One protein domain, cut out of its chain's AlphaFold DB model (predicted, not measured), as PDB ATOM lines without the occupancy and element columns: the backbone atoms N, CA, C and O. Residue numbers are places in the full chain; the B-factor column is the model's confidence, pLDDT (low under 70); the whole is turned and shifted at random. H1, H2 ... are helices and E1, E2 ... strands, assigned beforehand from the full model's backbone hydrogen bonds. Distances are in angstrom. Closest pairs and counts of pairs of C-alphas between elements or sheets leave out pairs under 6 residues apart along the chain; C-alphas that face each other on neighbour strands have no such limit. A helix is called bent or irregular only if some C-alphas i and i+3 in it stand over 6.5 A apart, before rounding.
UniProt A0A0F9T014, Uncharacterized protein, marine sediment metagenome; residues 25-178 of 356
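What this domain is: This is residues 25 to 178 of the 356 residues of an uncharacterized protein of marine sediment metagenome (UniProt A0A0F9T014). A long bent helix, H4, runs through an elongated, loosely built model; its second arm, H4b, covers one face of a curving three-stranded sheet, E3 E4 E5, and its first arm, H4a, reaches away to the far end, where H2, H3 and the small hairpin E6 E7 gather. H1 packs on H4b, the small hairpin E1 E2 comes before H1, and the end of H5, residues 173 to 178, sticks out. The printed part has 154 residues with five named helices and seven named strands, in the order E1 E2 H1 E3 E4 E5 H2 H3 E6 E7 H4 H5, class mixed. The sheet E3 - E4 - E5 is antiparallel; the whole is loose, with a radius of gyration of the C-alphas of 18.4 A and spans of 60 by 36 by 31 A.

How they stand to each other: E1, residues 25 to 27, and E2, residues 30 to 33, form an antiparallel hairpin, with N 27 and O 30 2.8 A apart. H1, residues 35 to 44, only grazes the larger sheet. That sheet is a meander, each strand the antiparallel neighbour of the one before: E3, residues 48 to 56, E4, residues 60 to 68, and E5, residues 74 to 82. N 50 and O 66 are 2.9 A apart, and N 65 and O 77 2.8 A. H2, residues 83 to 100, touches H3, residues 104 to 107, with its residues 94 to 98 alone; the closest C-alphas are those of Ala 98 and Ile 104, 4.9 A apart. E6, residues 108 to 111, and E7, residues 117 to 119, form a hairpin, with N 118 and O 110 2.8 A apart. H4, residues 121 to 154, was assigned as one helix by its hydrogen bonds but is bent: C-alphas 136 and 139 are 7.7 A apart, and its arms H4a, residues 121 to 136, and H4b, residues 139 to 154, stand at a steep tilt of 55 degrees. H4a touches H2 at a steep tilt of 50 degrees, opposite ways, closest at the C-alphas of Lys 87 and Phe 131, 6.5 A. H4b is on the sheet, over E4 and E5, at a height over the sheet of 6.7 A, slantwise to the strands at 34 degrees to E5 on the local plane. H4b touches H1, closest at the C-alphas of Ser 35 and Arg 148, 5.3 A. H5, residues 163 to 178, is apart from H4b. Every O i to N i+4 pair is within hydrogen-bond range in H1, H2, H4a and H4b, and 11 of 12 in H5; H3 is too short for one.

Where its parts are: E1 begins at C-alpha 25, (-0.516, -32.442, 18.201). E3, E4 and E5 measure 24.8, 26.9 and 26.6 A, and H2 25.7 A. H4a measures 22.8 A and H4b 22.2 A, beginning at C-alpha 139, (21.684, -23.289, 19.807). H5 measures 22.9 A and ends at C-alpha 178, (10.970, -27.260, 1.797).

The domain as a whole: The two C-alphas farthest apart, those of Asn 71 and Lys 113, are 60.1 A apart. The printed part has no cut and no long link. The mean pLDDT of the printed part is 83.3; residues 26 to 29 and 159 to 178 are under 70.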
ATOM      1  N   TYR A  25      -0.621 -31.016  18.498       71.06
ATOM      2  CA  TYR A  25      -0.516 -32.442  18.201       71.06
ATOM      3  C   TYR A  25      -0.881 -33.258  19.436       71.06
ATOM      4  O   TYR A  25      -0.965 -32.734  20.548       71.06
ATOM      5  N   LYS A  26      -1.173 -34.544  19.239       69.81
ATOM      6  CA  LYS A  26      -1.581 -35.434  20.326       69.81
ATOM      7  C   LYS A  26      -0.379 -36.205  20.848       69.81
ATOM      8  O   LYS A  26       0.265 -36.893  20.076       69.81
ATOM      9  N   VAL A  27      -0.153 -36.136  22.157       64.25
ATOM     10  CA  VAL A  27       0.811 -36.957  22.900       64.25
ATOM     11  C   VAL A  27       0.048 -37.742  23.949       64.25
ATOM     12  O   VAL A  27      -0.609 -37.152  24.811       64.25
ATOM     13  N   LYS A  28       0.107 -39.077  23.895       66.19
ATOM     14  CA  LYS A  28      -0.564 -39.961  24.878       66.19
ATOM     15  C   LYS A  28      -2.050 -39.608  25.099       66.19
ATOM     16  O   LYS A  28      -2.551 -39.633  26.222       66.19
ATOM     17  N   GLY A  29      -2.748 -39.233  24.023       69.44
ATOM     18  CA  GLY A  29      -4.165 -38.850  24.053       69.44
ATOM     19  C   GLY A  29      -4.465 -37.420  24.528       69.44
ATOM     20  O   GLY A  29      -5.637 -37.061  24.614       69.44
ATOM     21  N   LYS A  30      -3.449 -36.593  24.803       73.19
ATOM     22  CA  LYS A  30      -3.590 -35.178  25.185       73.19
ATOM     23  C   LYS A  30      -3.066 -34.251  24.098       73.19
ATOM     24  O   LYS A  30      -2.089 -34.577  23.440       73.19
ATOM     25  N   GLU A  31      -3.688 -33.088  23.927       79.06
ATOM     26  CA  GLU A  31      -3.222 -32.086  22.964       79.06
ATOM     27  C   GLU A  31      -2.115 -31.200  23.545       79.06
ATOM     28  O   GLU A  31      -2.320 -30.477  24.528       79.06
ATOM     29  N   THR A  32      -0.965 -31.202  22.877       76.56
ATOM     30  CA  THR A  32       0.225 -30.422  23.211       76.56
ATOM     31  C   THR A  32       0.512 -29.426  22.081       76.56
ATOM     32  O   THR A  32       0.399 -29.779  20.909       76.56
ATOM     33  N   PRO A  33       0.833 -28.158  22.392       82.38
ATOM     34  CA  PRO A  33       1.213 -27.172  21.385       82.38
ATOM     35  C   PRO A  33       2.655 -27.374  20.905       82.38
ATOM     36  O   PRO A  33       3.558 -27.629  21.713       82.38
ATOM     37  N   ASP A  34       2.876 -27.151  19.610       82.94
ATOM     38  CA  ASP A  34       4.221 -26.991  19.050       82.94
ATOM     39  C   ASP A  34       4.894 -25.696  19.545       82.94
ATOM     40  O   ASP A  34       4.318 -24.900  20.302       82.94
ATOM     41  N   SER A  35       6.142 -25.471  19.137       82.94
ATOM     42  CA  SER A  35       6.935 -24.320  19.587       82.94
ATOM     43  C   SER A  35       6.321 -22.983  19.166       82.94
ATOM     44  O   SER A  35       6.271 -22.038  19.962       82.94
ATOM     45  N   ALA A  36       5.780 -22.904  17.948       83.00
ATOM     46  CA  ALA A  36       5.121 -21.701  17.452       83.00
ATOM     47  C   ALA A  36       3.828 -21.409  18.233       83.00
ATOM     48  O   ALA A  36       3.565 -20.265  18.620       83.00
ATOM     49  N   LYS A  37       3.031 -22.436  18.532       86.75
ATOM     50  CA  LYS A  37       1.780 -22.332  19.280       86.75
ATOM     51  C   LYS A  37       2.032 -22.018  20.745       86.75
ATOM     52  O   LYS A  37       1.321 -21.185  21.311       86.75
ATOM     53  N   ALA A  38       3.057 -22.617  21.346       87.88
ATOM     54  CA  ALA A  38       3.495 -22.295  22.697       87.88
ATOM     55  C   ALA A  38       3.891 -20.815  22.804       87.88
ATOM     56  O   ALA A  38       3.410 -20.127  23.705       87.88
ATOM     57  N   GLN A  39       4.655 -20.289  21.837       88.00
ATOM     58  CA  GLN A  39       5.000 -18.865  21.783       88.00
ATOM     59  C   GLN A  39       3.759 -17.975  21.601       88.00
ATOM     60  O   GLN A  39       3.631 -16.949  22.266       88.00
ATOM     61  N   GLN A  40       2.807 -18.354  20.742       89.44
ATOM     62  CA  GLN A  40       1.554 -17.604  20.587       89.44
ATOM     63  C   GLN A  40       0.747 -17.554  21.893       89.44
ATOM     64  O   GLN A  40       0.222 -16.501  22.259       89.44
ATOM     65  N   LEU A  41       0.642 -18.680  22.604       88.88
ATOM     66  CA  LEU A  41      -0.036 -18.754  23.899       88.88
ATOM     67  C   LEU A  41       0.694 -17.920  24.961       88.88
ATOM     68  O   LEU A  41       0.038 -17.200  25.716       88.88
ATOM     69  N   ALA A  42       2.026 -17.964  24.975       89.88
ATOM     70  CA  ALA A  42       2.867 -17.150  25.844       89.88
ATOM     71  C   ALA A  42       2.646 -15.650  25.596       89.88
ATOM     72  O   ALA A  42       2.366 -14.905  26.535       89.88
ATOM     73  N   ASN A  43       2.643 -15.226  24.327       88.88
ATOM     74  CA  ASN A  43       2.382 -13.840  23.933       88.88
ATOM     75  C   ASN A  43       0.978 -13.386  24.364       88.88
ATOM     76  O   ASN A  43       0.831 -12.317  24.955       88.88
ATOM     77  N   LYS A  44      -0.055 -14.217  24.150       91.00
ATOM     78  CA  LYS A  44      -1.431 -13.936  24.612       91.00
ATOM     79  C   LYS A  44      -1.514 -13.763  26.131       91.00
ATOM     80  O   LYS A  44      -2.327 -12.984  26.618       91.00
ATOM     81  N   LYS A  45      -0.682 -14.487  26.881       90.94
ATOM     82  CA  LYS A  45      -0.591 -14.413  28.347       90.94
ATOM     83  C   LYS A  45       0.442 -13.399  28.845       90.94
ATOM     84  O   LYS A  45       0.626 -13.296  30.056       90.94
ATOM     85  N   LYS A  46       1.061 -12.629  27.940       92.62
ATOM     86  CA  LYS A  46       2.091 -11.621  28.236       92.62
ATOM     87  C   LYS A  46       3.257 -12.199  29.052       92.62
ATOM     88  O   LYS A  46       3.738 -11.553  29.978       92.62
ATOM     89  N   LEU A  47       3.669 -13.432  28.743       91.56
ATOM     90  CA  LEU A  47       4.868 -14.026  29.333       91.56
ATOM     91  C   LEU A  47       6.110 -13.375  28.714       91.56
ATOM     92  O   LEU A  47       6.199 -13.265  27.493       91.56
ATOM     93  N   ASP A  48       7.059 -12.972  29.552       92.25
ATOM     94  CA  ASP A  48       8.361 -12.452  29.131       92.25
ATOM     95  C   ASP A  48       9.393 -13.582  29.149       92.25
ATOM     96  O   ASP A  48       9.628 -14.188  30.195       92.25
ATOM     97  N   GLY A  49       9.977 -13.894  27.994       91.00
ATOM     98  CA  GLY A  49      10.982 -14.941  27.828       91.00
ATOM     99  C   GLY A  49      12.336 -14.355  27.438       91.00
ATOM    100  O   GLY A  49      12.421 -13.546  26.516       91.00
ATOM    101  N   ARG A  50      13.412 -14.800  28.098       92.75
ATOM    102  CA  ARG A  50      14.794 -14.450  27.737       92.75
ATOM    103  C   ARG A  50      15.763 -15.626  27.849       92.75
ATOM    104  O   ARG A  50      15.625 -16.473  28.730       92.75
ATOM    105  N   ILE A  51      16.788 -15.629  26.998       93.00
ATOM    106  CA  ILE A  51      17.954 -16.505  27.144       93.00
ATOM    107  C   ILE A  51      18.836 -15.887  28.227       93.00
ATOM    108  O   ILE A  51      19.196 -14.713  28.141       93.00
ATOM    109  N   VAL A  52      19.136 -16.665  29.261       94.31
ATOM    110  CA  VAL A  52      20.002 -16.262  30.375       94.31
ATOM    111  C   VAL A  52      21.457 -16.543  30.035       94.31
ATOM    112  O   VAL A  52      22.308 -15.688  30.257       94.31
ATOM    113  N   ASP A  53      21.722 -17.732  29.501       92.19
ATOM    114  CA  ASP A  53      23.061 -18.197  29.157       92.19
ATOM    115  C   ASP A  53      22.984 -19.245  28.040       92.19
ATOM    116  O   ASP A  53      21.958 -19.911  27.864       92.19
ATOM    117  N   TRP A  54      24.054 -19.380  27.271       95.75
ATOM    118  CA  TRP A  54      24.198 -20.411  26.250       95.75
ATOM    119  C   TRP A  54      25.675 -20.645  25.947       95.75
ATOM    120  O   TRP A  54      26.506 -19.745  26.066       95.75
ATOM    121  N   GLY A  55      26.005 -21.853  25.503       88.69
ATOM    122  CA  GLY A  55      27.383 -22.185  25.177       88.69
ATOM    123  C   GLY A  55      27.508 -23.409  24.292       88.69
ATOM    124  O   GLY A  55      26.632 -24.270  24.251       88.69
ATOM    125  N   ILE A  56      28.629 -23.459  23.578       91.38
ATOM    126  CA  ILE A  56      29.035 -24.557  22.707       91.38
ATOM    127  C   ILE A  56      30.472 -24.908  23.084       91.38
ATOM    128  O   ILE A  56      31.341 -24.037  23.063       91.38
ATOM    129  N   ASP A  57      30.723 -26.175  23.389       90.19
ATOM    130  CA  ASP A  57      32.066 -26.713  23.584       90.19
ATOM    131  C   ASP A  57      32.278 -27.991  22.749       90.19
ATOM    132  O   ASP A  57      31.466 -28.353  21.889       90.19
ATOM    133  N   GLU A  58      33.412 -28.662  22.950       86.38
ATOM    134  CA  GLU A  58      33.780 -29.876  22.214       86.38
ATOM    135  C   GLU A  58      32.907 -31.094  22.542       86.38
ATOM    136  O   GLU A  58      32.889 -32.055  21.771       86.38
ATOM    137  N   THR A  59      32.166 -31.052  23.650       87.31
ATOM    138  CA  THR A  59      31.370 -32.156  24.204       87.31
ATOM    139  C   THR A  59      29.864 -31.920  24.111       87.31
ATOM    140  O   THR A  59      29.112 -32.882  23.938       87.31
ATOM    141  N   LYS A  60      29.411 -30.664  24.179       90.44
ATOM    142  CA  LYS A  60      27.988 -30.317  24.223       90.44
ATOM    143  C   LYS A  60      27.666 -28.905  23.727       90.44
ATOM    144  O   LYS A  60      28.536 -28.054  23.551       90.44
ATOM    145  N   CYS A  61      26.373 -28.652  23.563       92.75
ATOM    146  CA  CYS A  61      25.774 -27.323  23.515       92.75
ATOM    147  C   CYS A  61      24.687 -27.231  24.576       92.75
ATOM    148  O   CYS A  61      23.974 -28.203  24.814       92.75
ATOM    149  N   PHE A  62      24.534 -26.068  25.194       92.44
ATOM    150  CA  PHE A  62      23.459 -25.828  26.145       92.44
ATOM    151  C   PHE A  62      22.823 -24.460  25.937       92.44
ATOM    152  O   PHE A  62      23.467 -23.521  25.464       92.44
ATOM    153  N   VAL A  63      21.555 -24.360  26.323       93.44
ATOM    154  CA  VAL A  63      20.815 -23.103  26.403       93.44
ATOM    155  C   VAL A  63      20.030 -23.088  27.708       93.44
ATOM    156  O   VAL A  63      19.325 -24.043  28.026       93.44
ATOM    157  N   HIS A  64      20.155 -21.993  28.448       93.31
ATOM    158  CA  HIS A  64      19.402 -21.700  29.657       93.31
ATOM    159  C   HIS A  64      18.422 -20.564  29.359       93.31
ATOM    160  O   HIS A  64      18.827 -19.445  29.033       93.31
ATOM    161  N   THR A  65      17.128 -20.842  29.476       94.31
ATOM    162  CA  THR A  65      16.064 -19.852  29.307       94.31
ATOM    163  C   THR A  65      15.352 -19.566  30.617       94.31
ATOM    164  O   THR A  65      15.314 -20.379  31.541       94.31
ATOM    165  N   LYS A  66      14.767 -18.375  30.680       93.81
ATOM    166  CA  LYS A  66      13.941 -17.906  31.782       93.81
ATOM    167  C   LYS A  66      12.675 -17.293  31.223       93.81
ATOM    168  O   LYS A  66      12.748 -16.441  30.339       93.81
ATOM    169  N   ALA A  67      11.540 -17.689  31.778       95.00
ATOM    170  CA  ALA A  67      10.243 -17.111  31.483       95.00
ATOM    171  C   ALA A  67       9.609 -16.542  32.760       95.00
ATOM    172  O   ALA A  67       9.710 -17.139  33.837       95.00
ATOM    173  N   VAL A  68       8.956 -15.387  32.642       94.25
ATOM    174  CA  VAL A  68       8.294 -14.679  33.744       94.25
ATOM    175  C   VAL A  68       6.863 -14.332  33.342       94.25
ATOM    176  O   VAL A  68       6.620 -13.775  32.274       94.25
ATOM    177  N   ALA A  69       5.901 -14.664  34.198       93.00
ATOM    178  CA  ALA A  69       4.501 -14.304  34.023       93.00
ATOM    179  C   ALA A  69       4.179 -12.942  34.677       93.00
ATOM    180  O   ALA A  69       4.849 -12.549  35.636       93.00
ATOM    181  N   PRO A  70       3.118 -12.229  34.243       91.00
ATOM    182  CA  PRO A  70       2.746 -10.923  34.807       91.00
ATOM    183  C   PRO A  70       2.450 -10.928  36.312       91.00
ATOM    184  O   PRO A  70       2.561  -9.902  36.973       91.00
ATOM    185  N   ASN A  71       2.074 -12.084  36.862       87.88
ATOM    186  CA  ASN A  71       1.845 -12.282  38.294       87.88
ATOM    187  C   ASN A  71       3.148 -12.484  39.100       87.88
ATOM    188  O   ASN A  71       3.081 -12.761  40.295       87.88
ATOM    189  N   GLY A  72       4.319 -12.391  38.461       89.94
ATOM    190  CA  GLY A  72       5.630 -12.585  39.078       89.94
ATOM    191  C   GLY A  72       6.098 -14.041  39.157       89.94
ATOM    192  O   GLY A  72       7.205 -14.281  39.637       89.94
ATOM    193  N   GLN A  73       5.308 -15.015  38.688       90.81
ATOM    194  CA  GLN A  73       5.769 -16.404  38.598       90.81
ATOM    195  C   GLN A  73       6.914 -16.525  37.597       90.81
ATOM    196  O   GLN A  73       6.911 -15.889  36.544       90.81
ATOM    197  N   LEU A  74       7.884 -17.368  37.929       94.25
ATOM    198  CA  LEU A  74       9.134 -17.497  37.201       94.25
ATOM    199  C   LEU A  74       9.459 -18.970  37.013       94.25
ATOM    200  O   LEU A  74       9.383 -19.754  37.958       94.25
ATOM    201  N   VAL A  75       9.846 -19.320  35.791       91.94
ATOM    202  CA  VAL A  75      10.350 -20.644  35.437       91.94
ATOM    203  C   VAL A  75      11.665 -20.483  34.695       91.94
ATOM    204  O   VAL A  75      11.787 -19.652  33.797       91.94
ATOM    205  N   GLU A  76      12.633 -21.308  35.066       91.88
ATOM    206  CA  GLU A  76      13.896 -21.468  34.356       91.88
ATOM    207  C   GLU A  76      13.956 -22.880  33.769       91.88
ATOM    208  O   GLU A  76      13.423 -23.840  34.341       91.88
ATOM    209  N   ASP A  77      14.553 -22.996  32.589       92.06
ATOM    210  CA  ASP A  77      14.731 -24.264  31.898       92.06
ATOM    211  C   ASP A  77      16.106 -24.315  31.239       92.06
ATOM    212  O   ASP A  77      16.590 -23.321  30.698       92.06
ATOM    213  N   VAL A  78      16.740 -25.483  31.299       90.25
ATOM    214  CA  VAL A  78      18.048 -25.719  30.690       90.25
ATOM    215  C   VAL A  78      17.930 -26.928  29.785       90.25
ATOM    216  O   VAL A  78      17.546 -28.013  30.226       90.25
ATOM    217  N   MET A  79      18.281 -26.729  28.521       88.31
ATOM    218  CA  MET A  79      18.369 -27.781  27.520       88.31
ATOM    219  C   MET A  79      19.830 -28.004  27.152       88.31
ATOM    220  O   MET A  79      20.594 -27.047  27.003       88.31
ATOM    221  N   VAL A  80      20.213 -29.271  27.003       89.50
ATOM    222  CA  VAL A  80      21.582 -29.676  26.678       89.50
ATOM    223  C   VAL A  80      21.544 -30.702  25.558       89.50
ATOM    224  O   VAL A  80      20.840 -31.702  25.647       89.50
ATOM    225  N   TYR A  81      22.354 -30.469  24.535       90.62
ATOM    226  CA  TYR A  81      22.721 -31.472  23.553       90.62
ATOM    227  C   TYR A  81      24.131 -31.956  23.810       90.62
ATOM    228  O   TYR A  81      25.089 -31.205  23.652       90.62
ATOM    229  N   GLU A  82      24.257 -33.230  24.159       91.19
ATOM    230  CA  GLU A  82      25.538 -33.920  24.188       91.19
ATOM    231  C   GLU A  82      25.865 -34.438  22.787       91.19
ATOM    232  O   GLU A  82      25.081 -35.149  22.155       91.19
ATOM    233  N   TRP A  83      27.038 -34.067  22.278       88.88
ATOM    234  CA  TRP A  83      27.450 -34.353  20.904       88.88
ATOM    235  C   TRP A  83      27.557 -35.833  20.595       88.88
ATOM    236  O   TRP A  83      27.194 -36.246  19.495       88.88
ATOM    237  N   GLN A  84      28.032 -36.624  21.553       87.94
ATOM    238  CA  GLN A  84      28.134 -38.065  21.377       87.94
ATOM    239  C   GLN A  84      26.743 -38.693  21.239       87.94
ATOM    240  O   GLN A  84      26.486 -39.393  20.264       87.94
ATOM    241  N   THR A  85      25.829 -38.345  22.141       86.56
ATOM    242  CA  THR A  85      24.443 -38.823  22.138       86.56
ATOM    243  C   THR A  85      23.710 -38.426  20.858       86.56
ATOM    244  O   THR A  85      23.105 -39.270  20.208       86.56
ATOM    245  N   LEU A  86      23.827 -37.169  20.413       86.44
ATOM    246  CA  LEU A  86      23.219 -36.737  19.147       86.44
ATOM    247  C   LEU A  86      23.779 -37.479  17.930       86.44
ATOM    248  O   LEU A  86      23.042 -37.763  16.986       86.44
ATOM    249  N   LYS A  87      25.080 -37.780  17.929       86.56
ATOM    250  CA  LYS A  87      25.700 -38.553  16.850       86.56
ATOM    251  C   LYS A  87      25.168 -39.987  16.822       86.56
ATOM    252  O   LYS A  87      24.959 -40.521  15.737       86.56
ATOM    253  N   GLU A  88      24.945 -40.588  17.988       86.19
ATOM    254  CA  GLU A  88      24.343 -41.918  18.121       86.19
ATOM    255  C   GLU A  88      22.873 -41.925  17.685       86.19
ATOM    256  O   GLU A  88      22.481 -42.817  16.943       86.19
ATOM    257  N   ILE A  89      22.095 -40.892  18.020       85.56
ATOM    258  CA  ILE A  89      20.718 -40.731  17.520       85.56
ATOM    259  C   ILE A  89      20.706 -40.646  15.989       85.56
ATOM    260  O   ILE A  89      20.003 -41.406  15.334       85.56
ATOM    261  N   CYS A  90      21.562 -39.808  15.390       85.56
ATOM    262  CA  CYS A  90      21.661 -39.716  13.926       85.56
ATOM    263  C   CYS A  90      22.021 -41.048  13.264       85.56
ATOM    264  O   CYS A  90      21.613 -41.304  12.131       85.56
ATOM    265  N   LEU A  91      22.848 -41.847  13.942       88.06
ATOM    266  CA  LEU A  91      23.264 -43.163  13.482       88.06
ATOM    267  C   LEU A  91      22.093 -44.152  13.525       88.06
ATOM    268  O   LEU A  91      21.882 -44.866  12.548       88.06
ATOM    269  N   LEU A  92      21.324 -44.157  14.616       87.81
ATOM    270  CA  LEU A  92      20.125 -44.984  14.757       87.81
ATOM    271  C   LEU A  92      19.070 -44.619  13.708       87.81
ATOM    272  O   LEU A  92      18.628 -45.501  12.982       87.81
ATOM    273  N   ASP A  93      18.774 -43.332  13.521       86.94
ATOM    274  CA  ASP A  93      17.828 -42.874  12.493       86.94
ATOM    275  C   ASP A  93      18.233 -43.328  11.084       86.94
ATOM    276  O   ASP A  93      17.395 -43.659  10.242       86.94
ATOM    277  N   MET A  94      19.540 -43.308  10.798       88.56
ATOM    278  CA  MET A  94      20.080 -43.755   9.517       88.56
ATOM    279  C   MET A  94      19.864 -45.262   9.332       88.56
ATOM    280  O   MET A  94      19.470 -45.682   8.244       88.56
ATOM    281  N   PHE A  95      20.072 -46.064  10.380       88.81
ATOM    282  CA  PHE A  95      19.796 -47.501  10.348       88.81
ATOM    283  C   PHE A  95      18.308 -47.804  10.216       88.81
ATOM    284  O   PHE A  95      17.942 -48.605   9.360       88.81
ATOM    285  N   ASP A  96      17.449 -47.125  10.973       88.38
ATOM    286  CA  ASP A  96      16.001 -47.320  10.912       88.38
ATOM    287  C   ASP A  96      15.457 -47.000   9.520       88.38
ATOM    288  O   ASP A  96      14.637 -47.741   8.972       88.38
ATOM    289  N   LYS A  97      15.942 -45.915   8.907       88.81
ATOM    290  CA  LYS A  97      15.577 -45.554   7.537       88.81
ATOM    291  C   LYS A  97      16.072 -46.594   6.533       88.81
ATOM    292  O   LYS A  97      15.295 -47.048   5.697       88.81
ATOM    293  N   ALA A  98      17.330 -47.015   6.638       90.50
ATOM    294  CA  ALA A  98      17.891 -48.033   5.754       90.50
ATOM    295  C   ALA A  98      17.174 -49.382   5.895       90.50
ATOM    296  O   ALA A  98      16.949 -50.066   4.901       90.50
ATOM    297  N   GLN A  99      16.760 -49.752   7.106       90.81
ATOM    298  CA  GLN A  99      15.991 -50.964   7.356       90.81
ATOM    299  C   GLN A  99      14.578 -50.866   6.765       90.81
ATOM    300  O   GLN A  99      14.144 -51.801   6.095       90.81
ATOM    301  N   LYS A 100      13.887 -49.731   6.946       91.50
ATOM    302  CA  LYS A 100      12.577 -49.466   6.318       91.50
ATOM    303  C   LYS A 100      12.651 -49.532   4.788       91.50
ATOM    304  O   LYS A 100      11.739 -50.064   4.159       91.50
ATOM    305  N   ASP A 101      13.754 -49.061   4.210       91.88
ATOM    306  CA  ASP A 101      13.977 -49.034   2.762       91.88
ATOM    307  C   ASP A 101      14.608 -50.332   2.205       91.88
ATOM    308  O   ASP A 101      14.815 -50.433   0.997       91.88
ATOM    309  N   ASN A 102      14.893 -51.337   3.048       90.94
ATOM    310  CA  ASN A 102      15.631 -52.567   2.704       90.94
ATOM    311  C   ASN A 102      17.016 -52.318   2.064       90.94
ATOM    312  O   ASN A 102      17.431 -53.028   1.151       90.94
ATOM    313  N   LYS A 103      17.739 -51.307   2.552       92.50
ATOM    314  CA  LYS A 103      19.052 -50.846   2.065       92.50
ATOM    315  C   LYS A 103      20.137 -50.879   3.138       92.50
ATOM    316  O   LYS A 103      21.090 -50.106   3.098       92.50
ATOM    317  N   ILE A 104      19.997 -51.752   4.134       90.19
ATOM    318  CA  ILE A 104      20.940 -51.805   5.257       90.19
ATOM    319  C   ILE A 104      22.379 -52.113   4.801       90.19
ATOM    320  O   ILE A 104      23.323 -51.555   5.356       90.19
ATOM    321  N   ASP A 105      22.535 -52.898   3.731       88.75
ATOM    322  CA  ASP A 105      23.828 -53.254   3.134       88.75
ATOM    323  C   ASP A 105      24.510 -52.073   2.410       88.75
ATOM    324  O   ASP A 105      25.720 -52.089   2.199       88.75
ATOM    325  N   GLU A 106      23.760 -51.022   2.047       89.88
ATOM    326  CA  GLU A 106      24.324 -49.766   1.516       89.88
ATOM    327  C   GLU A 106      24.904 -48.893   2.648       89.88
ATOM    328  O   GLU A 106      25.746 -48.024   2.409       89.88
ATOM    329  N   VAL A 107      24.478 -49.141   3.893       89.88
ATOM    330  CA  VAL A 107      24.858 -48.349   5.070       89.88
ATOM    331  C   VAL A 107      25.931 -49.024   5.922       89.88
ATOM    332  O   VAL A 107      26.823 -48.350   6.447       89.88
ATOM    333  N   ILE A 108      25.874 -50.350   6.053       92.31
ATOM    334  CA  ILE A 108      26.764 -51.144   6.905       92.31
ATOM    335  C   ILE A 108      27.644 -52.039   6.025       92.31
ATOM    336  O   ILE A 108      27.140 -52.899   5.312       92.31
ATOM    337  N   GLU A 109      28.969 -51.882   6.111       92.06
ATOM    338  CA  GLU A 109      29.942 -52.730   5.392       92.06
ATOM    339  C   GLU A 109      30.350 -53.990   6.172       92.06
ATOM    340  O   GLU A 109      30.964 -54.906   5.627       92.06
ATOM    341  N   GLY A 110      30.020 -54.052   7.462       90.62
ATOM    342  CA  GLY A 110      30.301 -55.199   8.312       90.62
ATOM    343  C   GLY A 110      30.095 -54.890   9.788       90.62
ATOM    344  O   GLY A 110      29.538 -53.859  10.153       90.62
ATOM    345  N   TYR A 111      30.576 -55.783  10.648       91.62
ATOM    346  CA  TYR A 111      30.539 -55.608  12.097       91.62
ATOM    347  C   TYR A 111      31.941 -55.768  12.673       91.62
ATOM    348  O   TYR A 111      32.721 -56.613  12.227       91.62
ATOM    349  N   ASP A 112      32.272 -54.944  13.663       91.38
ATOM    350  CA  ASP A 112      33.523 -55.069  14.392       91.38
ATOM    351  C   ASP A 112      33.511 -56.306  15.311       91.38
ATOM    352  O   ASP A 112      32.503 -56.991  15.500       91.38
ATOM    353  N   LYS A 113      34.655 -56.578  15.941       90.19
ATOM    354  CA  LYS A 113      34.829 -57.692  16.889       90.19
ATOM    355  C   LYS A 113      33.898 -57.657  18.113       90.19
ATOM    356  O   LYS A 113      33.829 -58.643  18.837       90.19
ATOM    357  N   ASN A 114      33.232 -56.532  18.370       88.94
ATOM    358  CA  ASN A 114      32.293 -56.338  19.471       88.94
ATOM    359  C   ASN A 114      30.831 -56.337  18.989       88.94
ATOM    360  O   ASN A 114      29.939 -56.029  19.778       88.94
ATOM    361  N   GLY A 115      30.580 -56.633  17.709       84.31
ATOM    362  CA  GLY A 115      29.250 -56.586  17.112       84.31
ATOM    363  C   GLY A 115      28.750 -55.171  16.810       84.31
ATOM    364  O   GLY A 115      27.553 -54.991  16.604       84.31
ATOM    365  N   LYS A 116      29.626 -54.156  16.780       85.19
ATOM    366  CA  LYS A 116      29.242 -52.799  16.371       85.19
ATOM    367  C   LYS A 116      29.248 -52.680  14.848       85.19
ATOM    368  O   LYS A 116      30.222 -53.109  14.228       85.19
ATOM    369  N   PRO A 117      28.217 -52.073  14.243       88.12
ATOM    370  CA  PRO A 117      28.171 -51.883  12.803       88.12
ATOM    371  C   PRO A 117      29.293 -50.948  12.345       88.12
ATOM    372  O   PRO A 117      29.537 -49.895  12.940       88.12
ATOM    373  N   ILE A 118      29.972 -51.349  11.278       91.00
ATOM    374  CA  ILE A 118      30.969 -50.553  10.572       91.00
ATOM    375  C   ILE A 118      30.251 -49.900   9.396       91.00
ATOM    376  O   ILE A 118      29.650 -50.582   8.569       91.00
ATOM    377  N   LEU A 119      30.279 -48.571   9.353       91.56
ATOM    378  CA  LEU A 119      29.631 -47.795   8.302       91.56
ATOM    379  C   LEU A 119      30.452 -47.805   7.017       91.56
ATOM    380  O   LEU A 119      31.668 -47.610   7.085       91.56
ATOM    381  N   THR A 120      29.774 -47.884   5.872       92.88
ATOM    382  CA  THR A 120      30.398 -47.617   4.568       92.88
ATOM    383  C   THR A 120      30.986 -46.200   4.533       92.88
ATOM    384  O   THR A 120      30.538 -45.291   5.241       92.88
ATOM    385  N   SER A 121      31.989 -45.967   3.682       91.06
ATOM    386  CA  SER A 121      32.599 -44.630   3.531       91.06
ATOM    387  C   SER A 121      31.581 -43.544   3.145       91.06
ATOM    388  O   SER A 121      31.703 -42.394   3.575       91.06
ATOM    389  N   GLU A 122      30.562 -43.900   2.360       90.06
ATOM    390  CA  GLU A 122      29.486 -42.987   1.965       90.06
ATOM    391  C   GLU A 122      28.594 -42.618   3.156       90.06
ATOM    392  O   GLU A 122      28.387 -41.431   3.426       90.06
ATOM    393  N   SER A 123      28.168 -43.604   3.948       90.69
ATOM    394  CA  SER A 123      27.355 -43.363   5.145       90.69
ATOM    395  C   SER A 123      28.115 -42.632   6.251       90.69
ATOM    396  O   SER A 123      27.531 -41.820   6.968       90.69
ATOM    397  N   GLN A 124      29.433 -42.827   6.368       91.12
ATOM    398  CA  GLN A 124      30.266 -42.013   7.263       91.12
ATOM    399  C   GLN A 124      30.232 -40.529   6.873       91.12
ATOM    400  O   GLN A 124      30.105 -39.657   7.740       91.12
ATOM    401  N   LEU A 125      30.327 -40.231   5.572       89.06
ATOM    402  CA  LEU A 125      30.258 -38.864   5.061       89.06
ATOM    403  C   LEU A 125      28.865 -38.256   5.266       89.06
ATOM    404  O   LEU A 125      28.763 -37.088   5.654       89.06
ATOM    405  N   GLU A 126      27.803 -39.022   5.018       89.19
ATOM    406  CA  GLU A 126      26.424 -38.589   5.253       89.19
ATOM    407  C   GLU A 126      26.184 -38.260   6.731       89.19
ATOM    408  O   GLU A 126      25.731 -37.154   7.049       89.19
ATOM    409  N   LEU A 127      26.582 -39.158   7.637       88.88
ATOM    410  CA  LEU A 127      26.492 -38.944   9.080       88.88
ATOM    411  C   LEU A 127      27.236 -37.670   9.496       88.88
ATOM    412  O   LEU A 127      26.706 -36.858  10.256       88.88
ATOM    413  N   TYR A 128      28.444 -37.449   8.969       87.56
ATOM    414  CA  TYR A 128      29.230 -36.254   9.276       87.56
ATOM    415  C   TYR A 128      28.553 -34.967   8.783       87.56
ATOM    416  O   TYR A 128      28.486 -33.981   9.522       87.56
ATOM    417  N   LYS A 129      27.991 -34.976   7.566       85.88
ATOM    418  CA  LYS A 129      27.225 -33.843   7.017       85.88
ATOM    419  C   LYS A 129      25.991 -33.534   7.868       85.88
ATOM    420  O   LYS A 129      25.781 -32.371   8.220       85.88
ATOM    421  N   ARG A 130      25.204 -34.557   8.231       85.88
ATOM    422  CA  ARG A 130      24.016 -34.406   9.094       85.88
ATOM    423  C   ARG A 130      24.410 -33.839  10.456       85.88
ATOM    424  O   ARG A 130      23.809 -32.874  10.922       85.88
ATOM    425  N   PHE A 131      25.483 -34.359  11.041       86.06
ATOM    426  CA  PHE A 131      25.957 -33.937  12.352       86.06
ATOM    427  C   PHE A 131      26.496 -32.498  12.378       86.06
ATOM    428  O   PHE A 131      26.204 -31.750  13.310       86.06
ATOM    429  N   ILE A 132      27.225 -32.061  11.342       84.88
ATOM    430  CA  ILE A 132      27.641 -30.652  11.211       84.88
ATOM    431  C   ILE A 132      26.422 -29.735  11.131       84.88
ATOM    432  O   ILE A 132      26.389 -28.701  11.799       84.88
ATOM    433  N   LYS A 133      25.418 -30.110  10.330       83.00
ATOM    434  CA  LYS A 133      24.189 -29.325  10.188       83.00
ATOM    435  C   LYS A 133      23.465 -29.194  11.531       83.00
ATOM    436  O   LYS A 133      23.072 -28.090  11.892       83.00
ATOM    437  N   LEU A 134      23.375 -30.279  12.303       84.00
ATOM    438  CA  LEU A 134      22.818 -30.238  13.657       84.00
ATOM    439  C   LEU A 134      23.604 -29.305  14.573       84.00
ATOM    440  O   LEU A 134      23.006 -28.431  15.189       84.00
ATOM    441  N   LYS A 135      24.939 -29.406  14.609       83.94
ATOM    442  CA  LYS A 135      25.772 -28.482  15.401       83.94
ATOM    443  C   LYS A 135      25.553 -27.021  15.014       83.94
ATOM    444  O   LYS A 135      25.531 -26.161  15.888       83.94
ATOM    445  N   HIS A 136      25.368 -26.743  13.726       84.62
ATOM    446  CA  HIS A 136      25.135 -25.389  13.230       84.62
ATOM    447  C   HIS A 136      23.810 -24.794  13.730       84.62
ATOM    448  O   HIS A 136      23.744 -23.604  14.026       84.62
ATOM    449  N   PHE A 137      22.765 -25.618  13.863       87.44
ATOM    450  CA  PHE A 137      21.445 -25.178  14.325       87.44
ATOM    451  C   PHE A 137      21.167 -25.454  15.808       87.44
ATOM    452  O   PHE A 137      20.144 -24.994  16.314       87.44
ATOM    453  N   ALA A 138      22.077 -26.126  16.516       87.81
ATOM    454  CA  ALA A 138      21.872 -26.628  17.874       87.81
ATOM    455  C   ALA A 138      21.424 -25.550  18.867       87.81
ATOM    456  O   ALA A 138      20.466 -25.765  19.596       87.81
ATOM    457  N   VAL A 139      22.065 -24.375  18.879       89.81
ATOM    458  CA  VAL A 139      21.684 -23.289  19.807       89.81
ATOM    459  C   VAL A 139      20.268 -22.797  19.527       89.81
ATOM    460  O   VAL A 139      19.486 -22.612  20.454       89.81
ATOM    461  N   ARG A 140      19.920 -22.585  18.252       88.25
ATOM    462  CA  ARG A 140      18.586 -22.109  17.859       88.25
ATOM    463  C   ARG A 140      17.516 -23.123  18.250       88.25
ATOM    464  O   ARG A 140      16.463 -22.746  18.760       88.25
ATOM    465  N   ASP A 141      17.803 -24.387  17.988       89.12
ATOM    466  CA  ASP A 141      16.912 -25.495  18.281       89.12
ATOM    467  C   ASP A 141      16.705 -25.658  19.797       89.12
ATOM    468  O   ASP A 141      15.585 -25.533  20.285       89.12
ATOM    469  N   LEU A 142      17.792 -25.750  20.571       89.19
ATOM    470  CA  LEU A 142      17.749 -25.793  22.038       89.19
ATOM    471  C   LEU A 142      17.045 -24.580  22.646       89.19
ATOM    472  O   LEU A 142      16.296 -24.735  23.608       89.19
ATOM    473  N   ALA A 143      17.255 -23.378  22.103       90.44
ATOM    474  CA  ALA A 143      16.560 -22.183  22.566       90.44
ATOM    475  C   ALA A 143      15.052 -22.294  22.331       90.44
ATOM    476  O   ALA A 143      14.271 -22.010  23.235       90.44
ATOM    477  N   THR A 144      14.648 -22.750  21.145       90.50
ATOM    478  CA  THR A 144      13.238 -22.946  20.788       90.50
ATOM    479  C   THR A 144      12.575 -23.964  21.719       90.50
ATOM    480  O   THR A 144      11.530 -23.667  22.305       90.50
ATOM    481  N   LYS A 145      13.225 -25.111  21.950       89.44
ATOM    482  CA  LYS A 145      12.733 -26.158  22.857       89.44
ATOM    483  C   LYS A 145      12.679 -25.697  24.307       89.44
ATOM    484  O   LYS A 145      11.669 -25.879  24.986       89.44
ATOM    485  N   SER A 146      13.739 -25.045  24.777       91.69
ATOM    486  CA  SER A 146      13.811 -24.557  26.151       91.69
ATOM    487  C   SER A 146      12.745 -23.491  26.421       91.69
ATOM    488  O   SER A 146      12.039 -23.570  27.427       91.69
ATOM    489  N   TYR A 147      12.520 -22.565  25.480       92.56
ATOM    490  CA  TYR A 147      11.419 -21.607  25.572       92.56
ATOM    491  C   TYR A 147      10.054 -22.281  25.595       92.56
ATOM    492  O   TYR A 147       9.239 -21.969  26.463       92.56
ATOM    493  N   ARG A 148       9.804 -23.224  24.678       90.62
ATOM    494  CA  ARG A 148       8.558 -23.994  24.649       90.62
ATOM    495  C   ARG A 148       8.306 -24.651  26.008       90.62
ATOM    496  O   ARG A 148       7.245 -24.432  26.591       90.62
ATOM    497  N   ARG A 149       9.289 -25.361  26.571       89.44
ATOM    498  CA  ARG A 149       9.176 -25.998  27.897       89.44
ATOM    499  C   ARG A 149       8.927 -24.981  29.011       89.44
ATOM    500  O   ARG A 149       8.032 -25.194  29.831       89.44
ATOM    501  N   ALA A 150       9.664 -23.871  29.036       91.19
ATOM    502  CA  ALA A 150       9.499 -22.822  30.042       91.19
ATOM    503  C   ALA A 150       8.096 -22.185  29.994       91.19
ATOM    504  O   ALA A 150       7.443 -22.037  31.031       91.19
ATOM    505  N   TYR A 151       7.588 -21.874  28.797       92.69
ATOM    506  CA  TYR A 151       6.235 -21.349  28.626       92.69
ATOM    507  C   TYR A 151       5.172 -22.365  29.027       92.69
ATOM    508  O   TYR A 151       4.237 -22.008  29.739       92.69
ATOM    509  N   LEU A 152       5.299 -23.631  28.620       89.56
ATOM    510  CA  LEU A 152       4.307 -24.654  28.957       89.56
ATOM    511  C   LEU A 152       4.232 -24.915  30.460       89.56
ATOM    512  O   LEU A 152       3.125 -25.004  30.992       89.56
ATOM    513  N   LYS A 153       5.373 -24.907  31.157       88.69
ATOM    514  CA  LYS A 153       5.426 -24.954  32.625       88.69
ATOM    515  C   LYS A 153       4.668 -23.783  33.263       88.69
ATOM    516  O   LYS A 153       3.844 -24.014  34.140       88.69
ATOM    517  N   LEU A 154       4.876 -22.545  32.798       87.75
ATOM    518  CA  LEU A 154       4.129 -21.376  33.301       87.75
ATOM    519  C   LEU A 154       2.634 -21.418  32.967       87.75
ATOM    520  O   LEU A 154       1.811 -20.896  33.715       87.75
ATOM    521  N   LEU A 155       2.270 -22.033  31.844       86.31
ATOM    522  CA  LEU A 155       0.883 -22.196  31.415       86.31
ATOM    523  C   LEU A 155       0.193 -23.415  32.051       86.31
ATOM    524  O   LEU A 155      -0.963 -23.675  31.715       86.31
ATOM    525  N   ASN A 156       0.873 -24.149  32.944       83.38
ATOM    526  CA  ASN A 156       0.415 -25.417  33.524       83.38
ATOM    527  C   ASN A 156      -0.036 -26.434  32.455       83.38
ATOM    528  O   ASN A 156      -1.067 -27.093  32.599       83.38
ATOM    529  N   LYS A 157       0.721 -26.532  31.358       78.94
ATOM    530  CA  LYS A 157       0.532 -27.513  30.279       78.94
ATOM    531  C   LYS A 157       1.609 -28.597  30.345       78.94
ATOM    532  O   LYS A 157       2.709 -28.358  30.842       78.94
ATOM    533  N   ASP A 158       1.286 -29.780  29.823       72.69
ATOM    534  CA  ASP A 158       2.254 -30.871  29.690       72.69
ATOM    535  C   ASP A 158       3.410 -30.438  28.769       72.69
ATOM    536  O   ASP A 158       3.199 -29.760  27.763       72.69
ATOM    537  N   TRP A 159       4.636 -30.790  29.157       63.69
ATOM    538  CA  TRP A 159       5.881 -30.314  28.537       63.69
ATOM    539  C   TRP A 159       6.863 -31.447  28.199       63.69
ATOM    540  O   TRP A 159       8.001 -31.172  27.833       63.69
ATOM    541  N   VAL A 160       6.463 -32.705  28.404       61.31
ATOM    542  CA  VAL A 160       7.341 -33.874  28.256       61.31
ATOM    543  C   VAL A 160       7.527 -34.205  26.778       61.31
ATOM    544  O   VAL A 160       6.546 -34.531  26.113       61.31
ATOM    545  N   GLU A 161       8.780 -34.193  26.318       55.66
ATOM    546  CA  GLU A 161       9.178 -34.692  24.998       55.66
ATOM    547  C   GLU A 161       8.908 -36.206  24.921       55.66
ATOM    548  O   GLU A 161       9.468 -36.994  25.686       55.66
ATOM    549  N   SER A 162       7.993 -36.626  24.045       56.56
ATOM    550  CA  SER A 162       7.805 -38.033  23.657       56.56
ATOM    551  C   SER A 162       8.531 -38.327  22.344       56.56
ATOM    552  O   SER A 162       8.780 -37.406  21.579       56.56
ATOM    553  N   GLU A 163       8.805 -39.596  22.021       49.50
ATOM    554  CA  GLU A 163       9.358 -39.988  20.706       49.50
ATOM    555  C   GLU A 163       8.539 -39.433  19.524       49.50
ATOM    556  O   GLU A 163       9.114 -38.972  18.544       49.50
ATOM    557  N   GLU A 164       7.211 -39.354  19.667       46.25
ATOM    558  CA  GLU A 164       6.303 -38.725  18.690       46.25
ATOM    559  C   GLU A 164       6.603 -37.223  18.445       46.25
ATOM    560  O   GLU A 164       6.278 -36.702  17.380       46.25
ATOM    561  N   GLU A 165       7.237 -36.507  19.390       51.19
ATOM    562  CA  GLU A 165       7.650 -35.101  19.200       51.19
ATOM    563  C   GLU A 165       8.858 -34.968  18.272       51.19
ATOM    564  O   GLU A 165       8.896 -34.037  17.469       51.19
ATOM    565  N   ASN A 166       9.807 -35.910  18.321       50.12
ATOM    566  CA  ASN A 166      10.985 -35.880  17.449       50.12
ATOM    567  C   ASN A 166      10.589 -36.075  15.978       50.12
ATOM    568  O   ASN A 166      11.099 -35.380  15.101       50.12
ATOM    569  N   GLU A 167       9.638 -36.974  15.702       50.62
ATOM    570  CA  GLU A 167       9.149 -37.221  14.339       50.62
ATOM    571  C   GLU A 167       8.442 -35.990  13.744       50.62
ATOM    572  O   GLU A 167       8.629 -35.669  12.568       50.62
ATOM    573  N   LEU A 168       7.665 -35.260  14.551       51.72
ATOM    574  CA  LEU A 168       6.978 -34.040  14.117       51.72
ATOM    575  C   LEU A 168       7.932 -32.849  13.964       51.72
ATOM    576  O   LEU A 168       7.767 -32.063  13.033       51.72
ATOM    577  N   GLU A 169       8.966 -32.738  14.799       52.69
ATOM    578  CA  GLU A 169      10.025 -31.741  14.613       52.69
ATOM    579  C   GLU A 169      10.831 -31.994  13.341       52.69
ATOM    580  O   GLU A 169      11.145 -31.049  12.616       52.69
ATOM    581  N   GLU A 170      11.106 -33.255  12.996       52.69
ATOM    582  CA  GLU A 170      11.680 -33.565  11.689       52.69
ATOM    583  C   GLU A 170      10.750 -33.137  10.548       52.69
ATOM    584  O   GLU A 170      11.230 -32.681   9.508       52.69
ATOM    585  N   MET A 171       9.428 -33.251  10.717       47.00
ATOM    586  CA  MET A 171       8.458 -32.760   9.734       47.00
ATOM    587  C   MET A 171       8.430 -31.227   9.660       47.00
ATOM    588  O   MET A 171       8.397 -30.692   8.553       47.00
ATOM    589  N   GLU A 172       8.504 -30.510  10.785       45.31
ATOM    590  CA  GLU A 172       8.611 -29.044  10.816       45.31
ATOM    591  C   GLU A 172       9.927 -28.561  10.207       45.31
ATOM    592  O   GLU A 172       9.940 -27.644   9.386       45.31
ATOM    593  N   GLN A 173      11.043 -29.206  10.544       48.19
ATOM    594  CA  GLN A 173      12.346 -28.894   9.977       48.19
ATOM    595  C   GLN A 173      12.345 -29.137   8.466       48.19
ATOM    596  O   GLN A 173      12.786 -28.272   7.707       48.19
ATOM    597  N   ARG A 174      11.765 -30.255   8.004       52.84
ATOM    598  CA  ARG A 174      11.530 -30.507   6.575       52.84
ATOM    599  C   ARG A 174      10.604 -29.460   5.959       52.84
ATOM    600  O   ARG A 174      10.865 -29.040   4.841       52.84
ATOM    601  N   ALA A 175       9.560 -28.999   6.647       42.59
ATOM    602  CA  ALA A 175       8.649 -27.969   6.144       42.59
ATOM    603  C   ALA A 175       9.336 -26.598   6.011       42.59
ATOM    604  O   ALA A 175       9.149 -25.909   5.010       42.59
ATOM    605  N   VAL A 176      10.189 -26.221   6.967       45.50
ATOM    606  CA  VAL A 176      11.014 -25.002   6.909       45.50
ATOM    607  C   VAL A 176      12.068 -25.104   5.802       45.50
ATOM    608  O   VAL A 176      12.326 -24.123   5.107       45.50
ATOM    609  N   GLU A 177      12.650 -26.285   5.591       45.12
ATOM    610  CA  GLU A 177      13.625 -26.535   4.523       45.12
ATOM    611  C   GLU A 177      12.979 -26.611   3.125       45.12
ATOM    612  O   GLU A 177      13.568 -26.135   2.153       45.12
ATOM    613  N   ASN A 178      11.753 -27.139   3.031       40.72
ATOM    614  CA  ASN A 178      10.970 -27.260   1.797       40.72
ATOM    615  C   ASN A 178      10.233 -25.965   1.411       40.72
ATOM    616  O   ASN A 178       9.889 -25.796   0.242       40.72
TER     617      ASN A 178